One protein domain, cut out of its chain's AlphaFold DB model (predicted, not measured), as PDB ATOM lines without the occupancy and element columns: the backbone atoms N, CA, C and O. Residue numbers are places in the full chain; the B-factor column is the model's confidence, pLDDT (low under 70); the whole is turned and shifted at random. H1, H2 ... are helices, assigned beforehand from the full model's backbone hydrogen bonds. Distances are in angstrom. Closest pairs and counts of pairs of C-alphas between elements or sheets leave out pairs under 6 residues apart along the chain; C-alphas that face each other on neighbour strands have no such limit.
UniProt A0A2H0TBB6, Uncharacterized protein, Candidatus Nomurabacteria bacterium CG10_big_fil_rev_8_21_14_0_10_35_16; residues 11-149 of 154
ATOM      1  N   ASN A  11     -33.074-131.403 -48.775       91.50
ATOM      2  CA  ASN A  11     -34.425-131.472 -48.249       91.50
ATOM      3  C   ASN A  11     -34.501-130.694 -46.922       91.50
ATOM      4  O   ASN A  11     -33.731-130.958 -45.996       91.50
ATOM      5  N   CYS A  12     -35.414-129.723 -46.831       91.62
ATOM      6  CA  CYS A  12     -35.592-128.933 -45.620       91.62
ATOM      7  C   CYS A  12     -36.078-129.807 -44.446       91.62
ATOM      8  O   CYS A  12     -37.217-130.277 -44.483       91.62
ATOM      9  N   PRO A  13     -35.335-129.912 -43.327       91.38
ATOM     10  CA  PRO A  13     -35.725-130.777 -42.208       91.38
ATOM     11  C   PRO A  13     -37.006-130.327 -41.488       91.38
ATOM     12  O   PRO A  13     -37.563-131.073 -40.694       91.38
ATOM     13  N   SER A  14     -37.478-129.099 -41.727       92.75
ATOM     14  CA  SER A  14     -38.668-128.552 -41.065       92.75
ATOM     15  C   SER A  14     -39.960-128.632 -41.872       92.75
ATOM     16  O   SER A  14     -41.026-128.525 -41.280       92.75
ATOM     17  N   CYS A  15     -39.888-128.716 -43.200       92.62
ATOM     18  CA  CYS A  15     -41.088-128.705 -44.053       92.62
ATOM     19  C   CYS A  15     -40.981-129.618 -45.277       92.62
ATOM     20  O   CYS A  15     -41.841-129.587 -46.148       92.62
ATOM     21  N   SER A  16     -39.911-130.401 -45.354       90.94
ATOM     22  CA  SER A  16     -39.665-131.428 -46.360       90.94
ATOM     23  C   SER A  16     -39.536-130.972 -47.818       90.94
ATOM     24  O   SER A  16     -39.360-131.812 -48.699       90.94
ATOM     25  N   VAL A  17     -39.585-129.664 -48.098       91.12
ATOM     26  CA  VAL A  17     -39.416-129.140 -49.461       91.12
ATOM     27  C   VAL A  17     -37.952-129.140 -49.899       91.12
ATOM     28  O   VAL A  17     -37.043-128.899 -49.096       91.12
ATOM     29  N   PHE A  18     -37.736-129.325 -51.200       90.62
ATOM     30  CA  PHE A  18     -36.418-129.230 -51.817       90.62
ATOM     31  C   PHE A  18     -36.040-127.778 -52.134       90.62
ATOM     32  O   PHE A  18     -36.860-126.998 -52.635       90.62
ATOM     33  N   TYR A  19     -34.791-127.420 -51.841       92.56
ATOM     34  CA  TYR A  19     -34.138-126.180 -52.278       92.56
ATOM     35  C   TYR A  19     -32.609-126.371 -52.285       92.56
ATOM     36  O   TYR A  19     -32.137-127.470 -52.032       92.56
ATOM     37  N   ILE A  20     -31.817-125.340 -52.599       92.75
ATOM     38  CA  ILE A  20     -30.342-125.398 -52.562       92.75
ATOM     39  C   ILE A  20     -29.834-124.292 -51.616       92.75
ATOM     40  O   ILE A  20     -29.942-123.110 -51.934       92.75
ATOM     41  N   PRO A  21     -29.266-124.602 -50.442       92.94
ATOM     42  CA  PRO A  21     -28.746-123.580 -49.531       92.94
ATOM     43  C   PRO A  21     -27.402-123.011 -50.033       92.94
ATOM     44  O   PRO A  21     -26.338-123.295 -49.496       92.94
ATOM     45  N   TYR A  22     -27.442-122.200 -51.091       91.00
ATOM     46  CA  TYR A  22     -26.263-121.794 -51.868       91.00
ATOM     47  C   TYR A  22     -25.363-120.719 -51.224       91.00
ATOM     48  O   TYR A  22     -24.351-120.322 -51.803       91.00
ATOM     49  N   LYS A  23     -25.724-120.220 -50.039       89.31
ATOM     50  CA  LYS A  23     -24.878-119.390 -49.164       89.31
ATOM     51  C   LYS A  23     -25.288-119.620 -47.712       89.31
ATOM     52  O   LYS A  23     -26.410-120.055 -47.435       89.31
ATOM     53  N   ASN A  24     -24.400-119.251 -46.795       86.81
ATOM     54  CA  ASN A  24     -24.708-119.242 -45.370       86.81
ATOM     55  C   ASN A  24     -25.949-118.379 -45.105       86.81
ATOM     56  O   ASN A  24     -26.114-117.315 -45.708       86.81
ATOM     57  N   ASN A  25     -26.802-118.834 -44.191       87.88
ATOM     58  CA  ASN A  25     -28.006-118.124 -43.763       87.88
ATOM     59  C   ASN A  25     -29.081-117.928 -44.848       87.88
ATOM     60  O   ASN A  25     -29.908-117.027 -44.719       87.88
ATOM     61  N   ILE A  26     -29.121-118.754 -45.906       89.38
ATOM     62  CA  ILE A  26     -30.316-118.801 -46.763       89.38
ATOM     63  C   ILE A  26     -31.453-119.503 -46.022       89.38
ATOM     64  O   ILE A  26     -31.321-120.688 -45.700       89.38
ATOM     65  N   PRO A  27     -32.585-118.817 -45.796       92.19
ATOM     66  CA  PRO A  27     -33.763-119.463 -45.257       92.19
ATOM     67  C   PRO A  27     -34.394-120.381 -46.309       92.19
ATOM     68  O   PRO A  27     -34.361-120.096 -47.508       92.19
ATOM     69  N   CYS A  28     -35.029-121.460 -45.854       93.00
ATOM     70  CA  CYS A  28     -35.892-122.270 -46.701       93.00
ATOM     71  C   CYS A  28     -36.933-121.370 -47.393       93.00
ATOM     72  O   CYS A  28     -37.605-120.585 -46.715       93.00
ATOM     73  N   PRO A  29     -37.120-121.479 -48.719       92.75
ATOM     74  CA  PRO A  29     -38.028-120.593 -49.440       92.75
ATOM     75  C   PRO A  29     -39.496-120.770 -49.031       92.75
ATOM     76  O   PRO A  29     -40.264-119.814 -49.137       92.75
ATOM     77  N   PHE A  30     -39.856-121.937 -48.491       93.06
ATOM     78  CA  PHE A  30     -41.195-122.240 -47.997       93.06
ATOM     79  C   PHE A  30     -41.380-121.839 -46.524       93.06
ATOM     80  O   PHE A  30     -42.100-120.889 -46.235       93.06
ATOM     81  N   CYS A  31     -40.689-122.493 -45.579       93.81
ATOM     82  CA  CYS A  31     -40.927-122.293 -44.138       93.81
ATOM     83  C   CYS A  31     -40.060-121.211 -43.471       93.81
ATOM     84  O   CYS A  31     -40.156-121.004 -42.264       93.81
ATOM     85  N   LYS A  32     -39.178-120.556 -44.235       93.94
ATOM     86  CA  LYS A  32     -38.282-119.468 -43.802       93.94
ATOM     87  C   LYS A  32     -37.253-119.813 -42.714       93.94
ATOM     88  O   LYS A  32     -36.482-118.944 -42.317       93.94
ATOM     89  N   LYS A  33     -37.170-121.067 -42.266       94.25
ATOM     90  CA  LYS A  33     -36.142-121.508 -41.312       94.25
ATOM     91  C   LYS A  33     -34.772-121.608 -41.976       94.25
ATOM     92  O   LYS A  33     -34.658-122.079 -43.107       94.25
ATOM     93  N   ILE A  34     -33.743-121.183 -41.253       91.25
ATOM     94  CA  ILE A  34     -32.346-121.283 -41.676       91.25
ATOM     95  C   ILE A  34     -31.821-122.673 -41.284       91.25
ATOM     96  O   ILE A  34     -32.062-123.109 -40.157       91.25
ATOM     97  N   PRO A  35     -31.143-123.393 -42.190       86.94
ATOM     98  CA  PRO A  35     -30.540-124.678 -41.865       86.94
ATOM     99  C   PRO A  35     -29.357-124.494 -40.906       86.94
ATOM    100  O   PRO A  35     -28.560-123.577 -41.082       86.94
ATOM    101  N   ALA A  36     -29.251-125.368 -39.901       81.94
ATOM    102  CA  ALA A  36     -28.180-125.310 -38.904       81.94
ATOM    103  C   ALA A  36     -26.803-125.610 -39.520       81.94
ATOM    104  O   ALA A  36     -25.856-124.873 -39.274       81.94
ATOM    105  N   ASP A  37     -26.735-126.628 -40.385       81.88
ATOM    106  CA  ASP A  37     -25.514-127.045 -41.069       81.88
ATOM    107  C   ASP A  37     -25.742-127.142 -42.580       81.88
ATOM    108  O   ASP A  37     -26.663-127.813 -43.058       81.88
ATOM    109  N   ILE A  38     -24.881-126.467 -43.341       84.00
ATOM    110  CA  ILE A  38     -24.862-126.504 -44.804       84.00
ATOM    111  C   ILE A  38     -23.548-127.149 -45.246       84.00
ATOM    112  O   ILE A  38     -22.464-126.672 -44.913       84.00
ATOM    113  N   SER A  39     -23.642-128.223 -46.032       86.25
ATOM    114  CA  SER A  39     -22.470-128.839 -46.667       86.25
ATOM    115  C   SER A  39     -21.775-127.844 -47.602       86.25
ATOM    116  O   SER A  39     -22.428-127.107 -48.344       86.25
ATOM    117  N   LYS A  40     -20.435-127.850 -47.604       88.00
ATOM    118  CA  LYS A  40     -19.615-126.955 -48.440       88.00
ATOM    119  C   LYS A  40     -19.928-127.081 -49.935       88.00
ATOM    120  O   LYS A  40     -19.745-126.108 -50.659       88.00
ATOM    121  N   GLU A  41     -20.422-128.236 -50.381       87.62
ATOM    122  CA  GLU A  41     -20.829-128.472 -51.774       87.62
ATOM    123  C   GLU A  41     -21.955-127.528 -52.230       87.62
ATOM    124  O   GLU A  41     -21.954-127.047 -53.355       87.62
ATOM    125  N   TYR A  42     -22.897-127.172 -51.350       89.56
ATOM    126  CA  TYR A  42     -23.981-126.262 -51.728       89.56
ATOM    127  C   TYR A  42     -23.468-124.838 -51.934       89.56
ATOM    128  O   TYR A  42     -23.983-124.103 -52.775       89.56
ATOM    129  N   LEU A  43     -22.414-124.456 -51.209       91.38
ATOM    130  CA  LEU A  43     -21.820-123.123 -51.280       91.38
ATOM    131  C   LEU A  43     -21.072-122.881 -52.602       91.38
ATOM    132  O   LEU A  43     -20.839-121.725 -52.966       91.38
ATOM    133  N   THR A  44     -20.712-123.935 -53.347       91.19
ATOM    134  CA  THR A  44     -20.092-123.805 -54.678       91.19
ATOM    135  C   THR A  44     -21.118-123.621 -55.794       91.19
ATOM    136  O   THR A  44     -20.743-123.166 -56.876       91.19
ATOM    137  N   PHE A  45     -22.408-123.862 -55.528       93.69
ATOM    138  CA  PHE A  45     -23.472-123.899 -56.536       93.69
ATOM    139  C   PHE A  45     -23.492-122.680 -57.467       93.69
ATOM    140  O   PHE A  45     -23.487-122.826 -58.686       93.69
ATOM    141  N   ILE A  46     -23.469-121.461 -56.913       94.62
ATOM    142  CA  ILE A  46     -23.505-120.229 -57.720       94.62
ATOM    143  C   ILE A  46     -22.269-120.115 -58.621       94.62
ATOM    144  O   ILE A  46     -22.379-119.702 -59.775       94.62
ATOM    145  N   ASN A  47     -21.094-120.495 -58.120       92.56
ATOM    146  CA  ASN A  47     -19.853-120.412 -58.887       92.56
ATOM    147  C   ASN A  47     -19.834-121.445 -60.019       92.56
ATOM    148  O   ASN A  47     -19.449-121.114 -61.141       92.56
ATOM    149  N   GLU A  48     -20.303-122.662 -59.752       92.94
ATOM    150  CA  GLU A  48     -20.455-123.703 -60.770       92.94
ATOM    151  C   GLU A  48     -21.497-123.314 -61.825       92.94
ATOM    152  O   GLU A  48     -21.278-123.523 -63.017       92.94
ATOM    153  N   LEU A  49     -22.586-122.656 -61.421       94.44
ATOM    154  CA  LEU A  49     -23.621-122.155 -62.328       94.44
ATOM    155  C   LEU A  49     -23.085-121.064 -63.258       94.44
ATOM    156  O   LEU A  49     -23.324-121.103 -64.466       94.44
ATOM    157  N   ILE A  50     -22.286-120.133 -62.728       94.50
ATOM    158  CA  ILE A  50     -21.576-119.128 -63.534       94.50
ATOM    159  C   ILE A  50     -20.586-119.799 -64.496       94.50
ATOM    160  O   ILE A  50     -20.503-119.397 -65.661       94.50
ATOM    161  N   ALA A  51     -19.835-120.801 -64.035       91.31
ATOM    162  CA  ALA A  51     -18.895-121.539 -64.875       91.31
ATOM    163  C   ALA A  51     -19.620-122.270 -66.015       91.31
ATOM    164  O   ALA A  51     -19.218-122.131 -67.171       91.31
ATOM    165  N   SER A  52     -20.730-122.949 -65.715       92.81
ATOM    166  CA  SER A  52     -21.570-123.630 -66.705       92.81
ATOM    167  C   SER A  52     -22.107-122.655 -67.757       92.81
ATOM    168  O   SER A  52     -21.879-122.847 -68.952       92.81
ATOM    169  N   LEU A  53     -22.692-121.527 -67.326       93.31
ATOM    170  CA  LEU A  53     -23.157-120.460 -68.222       93.31
ATOM    171  C   LEU A  53     -22.050-119.980 -69.175       93.31
ATOM    172  O   LEU A  53     -22.297-119.775 -70.363       93.31
ATOM    173  N   ARG A  54     -20.828-119.777 -68.666       91.38
ATOM    174  CA  ARG A  54     -19.683-119.333 -69.478       91.38
ATOM    175  C   ARG A  54     -19.257-120.386 -70.489       91.38
ATOM    176  O   ARG A  54     -19.083-120.053 -71.656       91.38
ATOM    177  N   VAL A  55     -19.094-121.628 -70.044       90.56
ATOM    178  CA  VAL A  55     -18.673-122.738 -70.906       90.56
ATOM    179  C   VAL A  55     -19.675-122.944 -72.038       90.56
ATOM    180  O   VAL A  55     -19.261-123.040 -73.192       90.56
ATOM    181  N   ASN A  56     -20.973-122.937 -71.732       91.31
ATOM    182  CA  ASN A  56     -22.021-123.093 -72.741       91.31
ATOM    183  C   ASN A  56     -21.992-121.931 -73.742       91.31
ATOM    184  O   ASN A  56     -21.947-122.165 -74.949       91.31
ATOM    185  N   LYS A  57     -21.900-120.681 -73.257       91.50
ATOM    186  CA  LYS A  57     -21.846-119.501 -74.130       91.50
ATOM    187  C   LYS A  57     -20.628-119.514 -75.057       91.50
ATOM    188  O   LYS A  57     -20.765-119.164 -76.218       91.50
ATOM    189  N   ILE A  58     -19.460-119.942 -74.578       90.50
ATOM    190  CA  ILE A  58     -18.242-120.039 -75.402       90.50
ATOM    191  C   ILE A  58     -18.370-121.138 -76.464       90.50
ATOM    192  O   ILE A  58     -17.882-120.974 -77.577       90.50
ATOM    193  N   ARG A  59     -18.993-122.270 -76.119       88.69
ATOM    194  CA  ARG A  59     -19.060-123.446 -76.999       88.69
ATOM    195  C   ARG A  59     -20.171-123.376 -78.040       88.69
ATOM    196  O   ARG A  59     -19.974-123.858 -79.147       88.69
ATOM    197  N   GLU A  60     -21.329-122.835 -77.677       90.62
ATOM    198  CA  GLU A  60     -22.553-122.920 -78.490       90.62
ATOM    199  C   GLU A  60     -23.182-121.544 -78.784       90.62
ATOM    200  O   GLU A  60     -24.272-121.480 -79.350       90.62
ATOM    201  N   ASP A  61     -22.543-120.444 -78.362       90.94
ATOM    202  CA  ASP A  61     -23.088-119.072 -78.393       90.94
ATOM    203  C   ASP A  61     -24.454-118.922 -77.679       90.94
ATOM    204  O   ASP A  61     -25.174-117.931 -77.812       90.94
ATOM    205  N   LYS A  62     -24.803-119.894 -76.831       91.38
ATOM    206  CA  LYS A  62     -26.047-119.956 -76.056       91.38
ATOM    207  C   LYS A  62     -25.751-120.434 -74.640       91.38
ATOM    208  O   LYS A  62     -24.820-121.197 -74.411       91.38
ATOM    209  N   TYR A  63     -26.553-120.001 -73.675       93.69
ATOM    210  CA  TYR A  63     -26.425-120.437 -72.281       93.69
ATOM    211  C   TYR A  63     -27.042-121.810 -72.023       93.69
ATOM    212  O   TYR A  63     -26.575-122.524 -71.138       93.69
ATOM    213  N   ILE A  64     -28.066-122.173 -72.800       92.75
ATOM    214  CA  ILE A  64     -28.671-123.505 -72.761       92.75
ATOM    215  C   ILE A  64     -27.968-124.401 -73.789       92.75
ATOM    216  O   ILE A  64     -27.913-124.016 -74.960       92.75
ATOM    217  N   PRO A  65     -27.434-125.565 -73.388       89.00
ATOM    218  CA  PRO A  65     -26.885-126.529 -74.333       89.00
ATOM    219  C   PRO A  65     -27.965-127.098 -75.252       89.00
ATOM    220  O   PRO A  65     -29.103-127.312 -74.832       89.00
ATOM    221  N   SER A  66     -27.592-127.419 -76.487       86.50
ATOM    222  CA  SER A  66     -28.507-127.993 -77.484       86.50
ATOM    223  C   SER A  66     -29.055-129.365 -77.067       86.50
ATOM    224  O   SER A  66     -30.189-129.707 -77.389       86.50
ATOM    225  N   ALA A  67     -28.269-130.133 -76.309       86.06
ATOM    226  CA  ALA A  67     -28.661-131.409 -75.714       86.06
ATOM    227  C   ALA A  67     -28.775-131.272 -74.186       86.06
ATOM    228  O   ALA A  67     -27.975-131.838 -73.441       86.06
ATOM    229  N   TRP A  68     -29.730-130.462 -73.719       89.25
ATOM    230  CA  TRP A  68     -30.035-130.321 -72.294       89.25
ATOM    231  C   TRP A  68     -31.180-131.246 -71.876       89.25
ATOM    232  O   TRP A  68     -32.214-131.314 -72.539       89.25
ATOM    233  N   HIS A  69     -31.005-131.928 -70.747       85.75
ATOM    234  CA  HIS A  69     -32.031-132.747 -70.114       85.75
ATOM    235  C   HIS A  69     -32.137-132.379 -68.635       85.75
ATOM    236  O   HIS A  69     -31.139-132.040 -68.001       85.75
ATOM    237  N   THR A  70     -33.354-132.440 -68.102       86.06
ATOM    238  CA  THR A  70     -33.656-132.164 -66.695       86.06
ATOM    239  C   THR A  70     -34.123-133.454 -66.037       86.06
ATOM    240  O   THR A  70     -35.229-133.906 -66.325       86.06
ATOM    241  N   GLY A  71     -33.286-134.038 -65.177       84.56
ATOM    242  CA  GLY A  71     -33.598-135.256 -64.423       84.56
ATOM    243  C   GLY A  71     -33.607-135.065 -62.902       84.56
ATOM    244  O   GLY A  71     -33.967-135.985 -62.177       84.56
ATOM    245  N   SER A  72     -33.221-133.885 -62.409       88.44
ATOM    246  CA  SER A  72     -33.137-133.557 -60.980       88.44
ATOM    247  C   SER A  72     -33.598-132.129 -60.692       88.44
ATOM    248  O   SER A  72     -33.625-131.273 -61.585       88.44
ATOM    249  N   PHE A  73     -33.901-131.835 -59.425       89.06
ATOM    250  CA  PHE A  73     -34.265-130.481 -58.999       89.06
ATOM    251  C   PHE A  73     -33.153-129.449 -59.282       89.06
ATOM    252  O   PHE A  73     -33.416-128.327 -59.720       89.06
ATOM    253  N   THR A  74     -31.890-129.843 -59.105       90.88
ATOM    254  CA  THR A  74     -30.724-128.998 -59.410       90.88
ATOM    255  C   THR A  74     -30.619-128.684 -60.905       90.88
ATOM    256  O   THR A  74     -30.273-127.563 -61.287       90.88
ATOM    257  N   GLU A  75     -30.929-129.643 -61.779       91.25
ATOM    258  CA  GLU A  75     -30.960-129.423 -63.233       91.25
ATOM    259  C   GLU A  75     -32.155-128.579 -63.669       91.25
ATOM    260  O   GLU A  75     -32.021-127.779 -64.594       91.25
ATOM    261  N   TYR A  76     -33.287-128.681 -62.969       91.38
ATOM    262  CA  TYR A  76     -34.439-127.816 -63.209       91.38
ATOM    263  C   TYR A  76     -34.096-126.346 -62.939       91.38
ATOM    264  O   TYR A  76     -34.357-125.481 -63.775       91.38
ATOM    265  N   ILE A  77     -33.427-126.054 -61.817       93.00
ATOM    266  CA  ILE A  77     -32.952-124.691 -61.526       93.00
ATOM    267  C   ILE A  77     -31.977-124.210 -62.611       93.00
ATOM    268  O   ILE A  77     -32.091-123.072 -63.070       93.00
ATOM    269  N   GLN A  78     -31.040-125.062 -63.045       93.88
ATOM    270  CA  GLN A  78     -30.109-124.737 -64.133       93.88
ATOM    271  C   GLN A  78     -30.847-124.390 -65.434       93.88
ATOM    272  O   GLN A  78     -30.541-123.360 -66.033       93.88
ATOM    273  N   ASP A  79     -31.847-125.182 -65.838       93.81
ATOM    274  CA  ASP A  79     -32.645-124.936 -67.047       93.81
ATOM    275  C   ASP A  79     -33.329-123.562 -67.006       93.81
ATOM    276  O   ASP A  79     -33.188-122.765 -67.941       93.81
ATOM    277  N   VAL A  80     -34.001-123.235 -65.894       94.56
ATOM    278  CA  VAL A  80     -34.670-121.933 -65.731       94.56
ATOM    279  C   VAL A  80     -33.659-120.789 -65.816       94.56
ATOM    280  O   VAL A  80     -33.876-119.820 -66.549       94.56
ATOM    281  N   VAL A  81     -32.520-120.910 -65.127       96.06
ATOM    282  CA  VAL A  81     -31.452-119.903 -65.171       96.06
ATOM    283  C   VAL A  81     -30.923-119.737 -66.600       96.06
ATOM    284  O   VAL A  81     -30.817-118.607 -67.082       96.06
ATOM    285  N   PHE A  82     -30.641-120.822 -67.323       95.56
ATOM    286  CA  PHE A  82     -30.129-120.755 -68.696       95.56
ATOM    287  C   PHE A  82     -31.099-120.054 -69.648       95.56
ATOM    288  O   PHE A  82     -30.685-119.199 -70.439       95.56
ATOM    289  N   ARG A  83     -32.397-120.363 -69.552       95.12
ATOM    290  CA  ARG A  83     -33.438-119.711 -70.361       95.12
ATOM    291  C   ARG A  83     -33.534-118.218 -70.073       95.12
ATOM    292  O   ARG A  83     -33.599-117.418 -71.013       95.12
ATOM    293  N   VAL A  84     -33.482-117.831 -68.800       96.44
ATOM    294  CA  VAL A  84     -33.486-116.417 -68.409       96.44
ATOM    295  C   VAL A  84     -32.255-115.706 -68.967       96.44
ATOM    296  O   VAL A  84     -32.399-114.660 -69.595       96.44
ATOM    297  N   PHE A  85     -31.060-116.287 -68.836       96.06
ATOM    298  CA  PHE A  85     -29.830-115.676 -69.351       96.06
ATOM    299  C   PHE A  85     -29.796-115.562 -70.880       96.06
ATOM    300  O   PHE A  85     -29.369-114.525 -71.384       96.06
ATOM    301  N   ASN A  86     -30.302-116.550 -71.626       94.69
ATOM    302  CA  ASN A  86     -30.493-116.416 -73.079       94.69
ATOM    303  C   ASN A  86     -31.403-115.235 -73.422       94.69
ATOM    304  O   ASN A  86     -31.147-114.480 -74.359       94.69
ATOM    305  N   THR A  87     -32.475-115.071 -72.651       94.88
ATOM    306  CA  THR A  87     -33.457-114.015 -72.886       94.88
ATOM    307  C   THR A  87     -32.892-112.637 -72.521       94.88
ATOM    308  O   THR A  87     -33.120-111.674 -73.256       94.88
ATOM    309  N   LEU A  88     -32.108-112.540 -71.443       94.62
ATOM    310  CA  LEU A  88     -31.387-111.324 -71.058       94.62
ATOM    311  C   LEU A  88     -30.366-110.904 -72.121       94.62
ATOM    312  O   LEU A  88     -30.314-109.729 -72.470       94.62
ATOM    313  N   ASP A  89     -29.602-111.850 -72.669       91.88
ATOM    314  CA  ASP A  89     -28.596-111.589 -73.711       91.88
ATOM    315  C   ASP A  89     -29.234-111.077 -75.009       91.88
ATOM    316  O   ASP A  89     -28.717-110.160 -75.649       91.88
ATOM    317  N   LYS A  90     -30.410-111.622 -75.352       93.19
ATOM    318  CA  LYS A  90     -31.189-111.219 -76.527       93.19
ATOM    319  C   LYS A  90     -31.833-109.838 -76.375       93.19
ATOM    320  O   LYS A  90     -31.805-109.059 -77.320       93.19
ATOM    321  N   ASN A  91     -32.451-109.550 -75.226       93.56
ATOM    322  CA  ASN A  91     -33.271-108.342 -75.050       93.56
ATOM    323  C   ASN A  91     -32.514-107.162 -74.429       93.56
ATOM    324  O   ASN A  91     -32.947-106.028 -74.601       93.56
ATOM    325  N   LYS A  92     -31.425-107.422 -73.694       91.69
ATOM    326  CA  LYS A  92     -30.600-106.417 -72.999       91.69
ATOM    327  C   LYS A  92     -31.439-105.361 -72.250       91.69
ATOM    328  O   LYS A  92     -31.320-104.171 -72.532       91.69
ATOM    329  N   PRO A  93     -32.323-105.776 -71.324       93.19
ATOM    330  CA  PRO A  93     -33.236-104.855 -70.657       93.19
ATOM    331  C   PRO A  93     -32.490-103.879 -69.735       93.19
ATOM    332  O   PRO A  93     -31.555-104.269 -69.039       93.19
ATOM    333  N   ASN A  94     -32.980-102.639 -69.644       90.38
ATOM    334  CA  ASN A  94     -32.432-101.622 -68.734       90.38
ATOM    335  C   ASN A  94     -32.626-101.980 -67.250       90.38
ATOM    336  O   ASN A  94     -31.784-101.658 -66.419       90.38
ATOM    337  N   ASN A  95     -33.737-102.644 -66.910       93.75
ATOM    338  CA  ASN A  95     -34.029-103.105 -65.553       93.75
ATOM    339  C   ASN A  95     -34.126-104.633 -65.531       93.75
ATOM    340  O   ASN A  95     -35.163-105.219 -65.853       93.75
ATOM    341  N   VAL A  96     -33.017-105.267 -65.153       94.00
ATOM    342  CA  VAL A  96     -32.877-106.727 -65.125       94.00
ATOM    343  C   VAL A  96     -33.781-107.357 -64.077       94.00
ATOM    344  O   VAL A  96     -34.406-108.374 -64.356       94.00
ATOM    345  N   GLU A  97     -33.916-106.752 -62.899       95.00
ATOM    346  CA  GLU A  97     -34.755-107.312 -61.842       95.00
ATOM    347  C   GLU A  97     -36.233-107.375 -62.242       95.00
ATOM    348  O   GLU A  97     -36.888-108.412 -62.076       95.00
ATOM    349  N   LEU A  98     -36.755-106.280 -62.798       94.81
ATOM    350  CA  LEU A  98     -38.130-106.227 -63.285       94.81
ATOM    351  C   LEU A  98     -38.333-107.211 -64.440       94.81
ATOM    352  O   LEU A  98     -39.353-107.899 -64.493       94.81
ATOM    353  N   PHE A  99     -37.354-107.302 -65.343       95.88
ATOM    354  CA  PHE A  99     -37.391-108.241 -66.458       95.88
ATOM    355  C   PHE A  99     -37.463-109.695 -65.979       95.88
ATOM    356  O   PHE A  99     -38.335-110.442 -66.417       95.88
ATOM    357  N   VAL A 100     -36.582-110.085 -65.052       95.94
ATOM    358  CA  VAL A 100     -36.554-111.437 -64.475       95.94
ATOM    359  C   VAL A 100     -37.872-111.742 -63.773       95.94
ATOM    360  O   VAL A 100     -38.426-112.817 -63.977       95.94
ATOM    361  N   SER A 101     -38.413-110.793 -63.004       95.00
ATOM    362  CA  SER A 101     -39.698-110.975 -62.314       95.00
ATOM    363  C   SER A 101     -40.822-111.282 -63.311       95.00
ATOM    364  O   SER A 101     -41.476-112.315 -63.185       95.00
ATOM    365  N   LYS A 102     -40.952-110.467 -64.369       94.69
ATOM    366  CA  LYS A 102     -41.943-110.673 -65.438       94.69
ATOM    367  C   LYS A 102     -41.742-111.982 -66.201       94.69
ATOM    368  O   LYS A 102     -42.714-112.609 -66.598       94.69
ATOM    369  N   TYR A 103     -40.495-112.394 -66.426       94.56
ATOM    370  CA  TYR A 103     -40.212-113.670 -67.081       94.56
ATOM    371  C   TYR A 103     -40.679-114.848 -66.217       94.56
ATOM    372  O   TYR A 103     -41.334-115.761 -66.710       94.56
ATOM    373  N   LEU A 104     -40.380-114.816 -64.916       94.06
ATOM    374  CA  LEU A 104     -40.781-115.870 -63.982       94.06
ATOM    375  C   LEU A 104     -42.300-115.901 -63.734       94.06
ATOM    376  O   LEU A 104     -42.829-116.967 -63.423       94.06
ATOM    377  N   ASP A 105     -43.000-114.775 -63.907       92.06
ATOM    378  CA  ASP A 105     -44.475-114.707 -63.909       92.06
ATOM    379  C   ASP A 105     -45.107-115.490 -65.070       92.06
ATOM    380  O   ASP A 105     -46.234-115.965 -64.958       92.06
ATOM    381  N   GLN A 106     -44.393-115.629 -66.190       90.62
ATOM    382  CA  GLN A 106     -44.886-116.322 -67.385       90.62
ATOM    383  C   GLN A 106     -44.665-117.838 -67.331       90.62
ATOM    384  O   GLN A 106     -45.245-118.579 -68.128       90.62
ATOM    385  N   ILE A 107     -43.821-118.316 -66.412       88.81
ATOM    386  CA  ILE A 107     -43.567-119.744 -66.236       88.81
ATOM    387  C   ILE A 107     -44.780-120.377 -65.553       88.81
ATOM    388  O   ILE A 107     -45.216-119.944 -64.488       88.81
ATOM    389  N   LYS A 108     -45.301-121.452 -66.147       85.12
ATOM    390  CA  LYS A 108     -46.289-122.307 -65.487       85.12
ATOM    391  C   LYS A 108     -45.579-123.167 -64.446       85.12
ATOM    392  O   LYS A 108     -45.011-124.205 -64.777       85.12
ATOM    393  N   TRP A 109     -45.592-122.708 -63.202       83.19
ATOM    394  CA  TRP A 109     -45.130-123.483 -62.054       83.19
ATOM    395  C   TRP A 109     -46.074-124.671 -61.840       83.19
ATOM    396  O   TRP A 109     -47.294-124.515 -61.867       83.19
ATOM    397  N   ALA A 110     -45.524-125.875 -61.702       72.19
ATOM    398  CA  ALA A 110     -46.325-127.082 -61.526       72.19
ATOM    399  C   ALA A 110     -46.745-127.233 -60.054       72.19
ATOM    400  O   ALA A 110     -45.888-127.213 -59.170       72.19
ATOM    401  N   GLY A 111     -48.042-127.412 -59.790       71.62
ATOM    402  CA  GLY A 111     -48.571-127.635 -58.436       71.62
ATOM    403  C   GLY A 111     -48.214-126.517 -57.447       71.62
ATOM    404  O   GLY A 111     -48.176-125.345 -57.812       71.62
ATOM    405  N   ASP A 112     -47.886-126.889 -56.209       67.94
ATOM    406  CA  ASP A 112     -47.599-125.956 -55.105       67.94
ATOM    407  C   ASP A 112     -46.181-125.346 -55.141       67.94
ATOM    408  O   ASP A 112     -45.673-124.837 -54.141       67.94
ATOM    409  N   THR A 113     -45.504-125.361 -56.294       77.81
ATOM    410  CA  THR A 113     -44.108-124.895 -56.429       77.81
ATOM    411  C   THR A 113     -43.951-123.377 -56.547       77.81
ATOM    412  O   THR A 113     -42.845-122.886 -56.777       77.81
ATOM    413  N   CYS A 114     -45.013-122.600 -56.315       79.94
ATOM    414  CA  CYS A 114     -44.976-121.132 -56.324       79.94
ATOM    415  C   CYS A 114     -43.895-120.548 -55.396       79.94
ATOM    416  O   CYS A 114     -43.337-119.491 -55.688       79.94
ATOM    417  N   TYR A 115     -43.539-121.259 -54.317       82.19
ATOM    418  CA  TYR A 115     -42.461-120.863 -53.404       82.19
ATOM    419  C   TYR A 115     -41.083-120.768 -54.086       82.19
ATOM    420  O   TYR A 115     -40.198-120.064 -53.595       82.19
ATOM    421  N   LEU A 116     -40.876-121.470 -55.208       88.19
ATOM    422  CA  LEU A 116     -39.610-121.477 -55.941       88.19
ATOM    423  C   LEU A 116     -39.373-120.195 -56.723       88.19
ATOM    424  O   LEU A 116     -38.222-119.880 -57.006       88.19
ATOM    425  N   LYS A 117     -40.424-119.454 -57.074       91.75
ATOM    426  CA  LYS A 117     -40.322-118.294 -57.959       91.75
ATOM    427  C   LYS A 117     -39.377-117.229 -57.405       91.75
ATOM    428  O   LYS A 117     -38.395-116.875 -58.057       91.75
ATOM    429  N   ASP A 118     -39.634-116.757 -56.188       91.31
ATOM    430  CA  ASP A 118     -38.813-115.717 -55.551       91.31
ATOM    431  C   ASP A 118     -37.400-116.218 -55.240       91.31
ATOM    432  O   ASP A 118     -36.420-115.479 -55.324       91.31
ATOM    433  N   TYR A 119     -37.284-117.507 -54.938       93.06
ATOM    434  CA  TYR A 119     -36.016-118.168 -54.675       93.06
ATOM    435  C   TYR A 119     -35.146-118.318 -55.936       93.06
ATOM    436  O   TYR A 119     -33.947-118.045 -55.924       93.06
ATOM    437  N   ILE A 120     -35.739-118.687 -57.068       94.94
ATOM    438  CA  ILE A 120     -35.040-118.740 -58.354       94.94
ATOM    439  C   ILE A 120     -34.706-117.323 -58.823       94.94
ATOM    440  O   ILE A 120     -33.603-117.101 -59.325       94.94
ATOM    441  N   LYS A 121     -35.589-116.341 -58.588       95.62
ATOM    442  CA  LYS A 121     -35.274-114.921 -58.807       95.62
ATOM    443  C   LYS A 121     -34.004-114.525 -58.048       95.62
ATOM    444  O   LYS A 121     -33.104-113.951 -58.660       95.62
ATOM    445  N   SER A 122     -33.888-114.856 -56.759       94.88
ATOM    446  CA  SER A 122     -32.694-114.507 -55.979       94.88
ATOM    447  C   SER A 122     -31.427-115.190 -56.499       94.88
ATOM    448  O   SER A 122     -30.377-114.552 -56.536       94.88
ATOM    449  N   ILE A 123     -31.514-116.443 -56.964       95.94
ATOM    450  CA  ILE A 123     -30.392-117.128 -57.634       95.94
ATOM    451  C   ILE A 123     -29.978-116.375 -58.899       95.94
ATOM    452  O   ILE A 123     -28.798-116.081 -59.079       95.94
ATOM    453  N   ILE A 124     -30.930-116.052 -59.776       97.00
ATOM    454  CA  ILE A 124     -30.650-115.387 -61.056       97.00
ATOM    455  C   ILE A 124     -29.961-114.041 -60.828       97.00
ATOM    456  O   ILE A 124     -28.970-113.746 -61.495       97.00
ATOM    457  N   LEU A 125     -30.465-113.237 -59.890       96.00
ATOM    458  CA  LEU A 125     -29.897-111.922 -59.586       96.00
ATOM    459  C   LEU A 125     -28.489-112.028 -58.994       96.00
ATOM    460  O   LEU A 125     -27.604-111.278 -59.398       96.00
ATOM    461  N   GLU A 126     -28.255-112.998 -58.107       95.38
ATOM    462  CA  GLU A 126     -26.926-113.274 -57.553       95.38
ATOM    463  C   GLU A 126     -25.930-113.660 -58.661       95.38
ATOM    464  O   GLU A 126     -24.835-113.102 -58.753       95.38
ATOM    465  N   VAL A 127     -26.325-114.582 -59.549       95.75
ATOM    466  CA  VAL A 127     -25.513-115.005 -60.700       95.75
ATOM    467  C   VAL A 127     -25.232-113.820 -61.624       95.75
ATOM    468  O   VAL A 127     -24.104-113.662 -62.094       95.75
ATOM    469  N   TYR A 128     -26.237-112.980 -61.880       94.38
ATOM    470  CA  TYR A 128     -26.114-111.808 -62.744       94.38
ATOM    471  C   TYR A 128     -25.133-110.778 -62.168       94.38
ATOM    472  O   TYR A 128     -24.215-110.361 -62.879       94.38
ATOM    473  N   SER A 129     -25.261-110.441 -60.878       92.62
ATOM    474  CA  SER A 129     -24.353-109.514 -60.181       92.62
ATOM    475  C   SER A 129     -22.908-110.002 -60.246       92.62
ATOM    476  O   SER A 129     -22.043-109.327 -60.809       92.62
ATOM    477  N   ARG A 130     -22.653-111.237 -59.794       91.88
ATOM    478  CA  ARG A 130     -21.295-111.804 -59.746       91.88
ATOM    479  C   ARG A 130     -20.672-111.961 -61.129       91.88
ATOM    480  O   ARG A 130     -19.471-111.758 -61.309       91.88
ATOM    481  N   LYS A 131     -21.467-112.325 -62.140       85.31
ATOM    482  CA  LYS A 131     -20.976-112.421 -63.519       85.31
ATOM    483  C   LYS A 131     -20.515-111.058 -64.047       85.31
ATOM    484  O   LYS A 131     -19.474-111.011 -64.707       85.31
ATOM    485  N   ASN A 132     -21.242-109.986 -63.737       76.81
ATOM    486  CA  ASN A 132     -20.887-108.622 -64.132       76.81
ATOM    487  C   ASN A 132     -19.684-108.080 -63.351       76.81
ATOM    488  O   ASN A 132     -18.797-107.476 -63.949       76.81
ATOM    489  N   GLU A 133     -19.584-108.356 -62.051       70.62
ATOM    490  CA  GLU A 133     -18.408-108.011 -61.236       70.62
ATOM    491  C   GLU A 133     -17.127-108.676 -61.765       70.62
ATOM    492  O   GLU A 133     -16.064-108.054 -61.841       70.62
ATOM    493  N   LEU A 134     -17.221-109.932 -62.211       59.34
ATOM    494  CA  LEU A 134     -16.102-110.633 -62.845       59.34
ATOM    495  C   LEU A 134     -15.721-110.028 -64.205       59.34
ATOM    496  O   LEU A 134     -14.554-110.080 -64.585       59.34
ATOM    497  N   HIS A 135     -16.672-109.428 -64.926       59.12
ATOM    498  CA  HIS A 135     -16.383-108.683 -66.151       59.12
ATOM    499  C   HIS A 135     -15.675-107.358 -65.828       59.12
ATOM    500  O   HIS A 135     -14.613-107.079 -66.381       59.12
ATOM    501  N   ILE A 136     -16.196-106.579 -64.874       58.31
ATOM    502  CA  ILE A 136     -15.614-105.291 -64.462       58.31
ATOM    503  C   ILE A 136     -14.199-105.481 -63.903       58.31
ATOM    504  O   ILE A 136     -13.285-104.782 -64.327       58.31
ATOM    505  N   SER A 137     -13.990-106.450 -63.007       57.69
ATOM    506  CA  SER A 137     -12.674-106.715 -62.401       57.69
ATOM    507  C   SER A 137     -11.616-107.200 -63.400       57.69
ATOM    508  O   SER A 137     -10.426-106.936 -63.218       57.69
ATOM    509  N   PHE A 138     -12.029-107.888 -64.469       56.72
ATOM    510  CA  PHE A 138     -11.139-108.244 -65.570       56.72
ATOM    511  C   PHE A 138     -10.717-106.999 -66.357       56.72
ATOM    512  O   PHE A 138      -9.523-106.787 -66.563       56.72
ATOM    513  N   TRP A 139     -11.671-106.142 -66.738       53.34
ATOM    514  CA  TRP A 139     -11.379-104.923 -67.496       53.34
ATOM    515  C   TRP A 139     -10.593-103.891 -66.690       53.34
ATOM    516  O   TRP A 139      -9.666-103.302 -67.236       53.34
ATOM    517  N   THR A 140     -10.865-103.714 -65.395       56.78
ATOM    518  CA  THR A 140     -10.066-102.810 -64.550       56.78
ATOM    519  C   THR A 140      -8.622-103.290 -64.421       56.78
ATOM    520  O   THR A 140      -7.708-102.481 -64.572       56.78
ATOM    521  N   LYS A 141      -8.386-104.601 -64.251       58.47
ATOM    522  CA  LYS A 141      -7.030-105.186 -64.256       58.47
ATOM    523  C   LYS A 141      -6.340-105.114 -65.619       58.47
ATOM    524  O   LYS A 141      -5.115-105.005 -65.681       58.47
ATOM    525  N   LEU A 142      -7.092-105.224 -66.712       58.81
ATOM    526  CA  LEU A 142      -6.549-105.119 -68.066       58.81
ATOM    527  C   LEU A 142      -6.144-103.671 -68.370       58.81
ATOM    528  O   LEU A 142      -5.026-103.433 -68.819       58.81
ATOM    529  N   ILE A 143      -7.016-102.708 -68.059       66.00
ATOM    530  CA  ILE A 143      -6.761-101.274 -68.231       66.00
ATOM    531  C   ILE A 143      -5.580-100.842 -67.360       66.00
ATOM    532  O   ILE A 143      -4.682-100.190 -67.882       66.00
ATOM    533  N   SER A 144      -5.502-101.278 -66.097       59.00
ATOM    534  CA  SER A 144      -4.366-100.951 -65.224       59.00
ATOM    535  C   SER A 144      -3.037-101.533 -65.727       59.00
ATOM    536  O   SER A 144      -1.987-100.923 -65.555       59.00
ATOM    537  N   LYS A 145      -3.052-102.711 -66.368       60.28
ATOM    538  CA  LYS A 145      -1.856-103.293 -67.006       60.28
ATOM    539  C   LYS A 145      -1.478-102.599 -68.315       60.28
ATOM    540  O   LYS A 145      -0.299-102.564 -68.656       60.28
ATOM    541  N   LEU A 146      -2.454-102.073 -69.052       58.22
ATOM    542  CA  LEU A 146      -2.228-101.346 -70.305       58.22
ATOM    543  C   LEU A 146      -1.772 -99.901 -70.058       58.22
ATOM    544  O   LEU A 146      -0.940 -99.401 -70.812       58.22
ATOM    545  N   SER A 147      -2.234 -99.251 -68.984       57.31
ATOM    546  CA  SER A 147      -1.784 -97.911 -68.590       57.31
ATOM    547  C   SER A 147      -0.332 -97.883 -68.101       57.31
ATOM    548  O   SER A 147       0.334 -96.874 -68.274       57.31
ATOM    549  N   PHE A 148       0.198 -98.997 -67.582       49.94
ATOM    550  CA  PHE A 148       1.602 -99.115 -67.148       49.94
ATOM    551  C   PHE A 148       2.618 -99.316 -68.287       49.94
ATOM    552  O   PHE A 148       3.820 -99.354 -68.037       49.94
ATOM    553  N   LYS A 149       2.174 -99.464 -69.543       50.84
ATOM    554  CA  LYS A 149       3.067 -99.653 -70.703       50.84
ATOM    555  C   LYS A 149       3.345 -98.376 -71.508       50.84
ATOM    556  O   LYS A 149       3.966 -98.475 -72.561       50.84
TER     557      LYS A 149
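What this domain is: This is residues 11 to 149 of the 154 residues of an uncharacterized protein of Candidatus Nomurabacteria bacterium CG10_big_fil_rev_8_21_14_0_10_35_16 (UniProt A0A2H0TBB6). Helices H2, H3 and H4 pack on the first part of one long helix, H5, whose end sticks out with residues 132 to 149 as an arm. The body without that arm, 121 residues spanning 41 by 29 by 27 A, also holds short H1 and two long stretches with no named element, residues 11 to 39 and residues 61 to 72. The printed part has 139 residues with five named helices, H1 to H5, class all helix; it is only just compact, close to loose (radius of gyration of the C-alphas 16.8 A), spanning 59 by 33 by 29 A.

Where its parts are: H5, residues 115 to 147, runs 49.1 A from C-alpha 115 at (-42.461, -120.863, -53.404) to C-alpha 147 at (-1.784, -97.911, -68.590). H3 is residues 73 to 91, 27.4 A; H2, 45 to 60, 22.0 A; H4, 96 to 106, 15.5 A; H1, 40 to 43, 5.3 A.

How they stand to each other: The hub, H5, touches H2 with residues 123 to 131 alone, closest C-alphas Val 127 and Ile 46, 6.3 A. It touches H3 at a steep tilt of 56 degrees, closest C-alphas Ile 124 and Val 81, 6.2 A. H4 and H5 form a hairpin, a shallow tilt of 31 degrees, opposite ways. Every O i to N i+4 pair is within hydrogen-bond range in H2, H3 and H4, and 28 of 29 in H5.

The domain as a whole: The printed part has no cut. The H2 to H3 link is long. Residues 112 and 134 to 149 have pLDDT under 70.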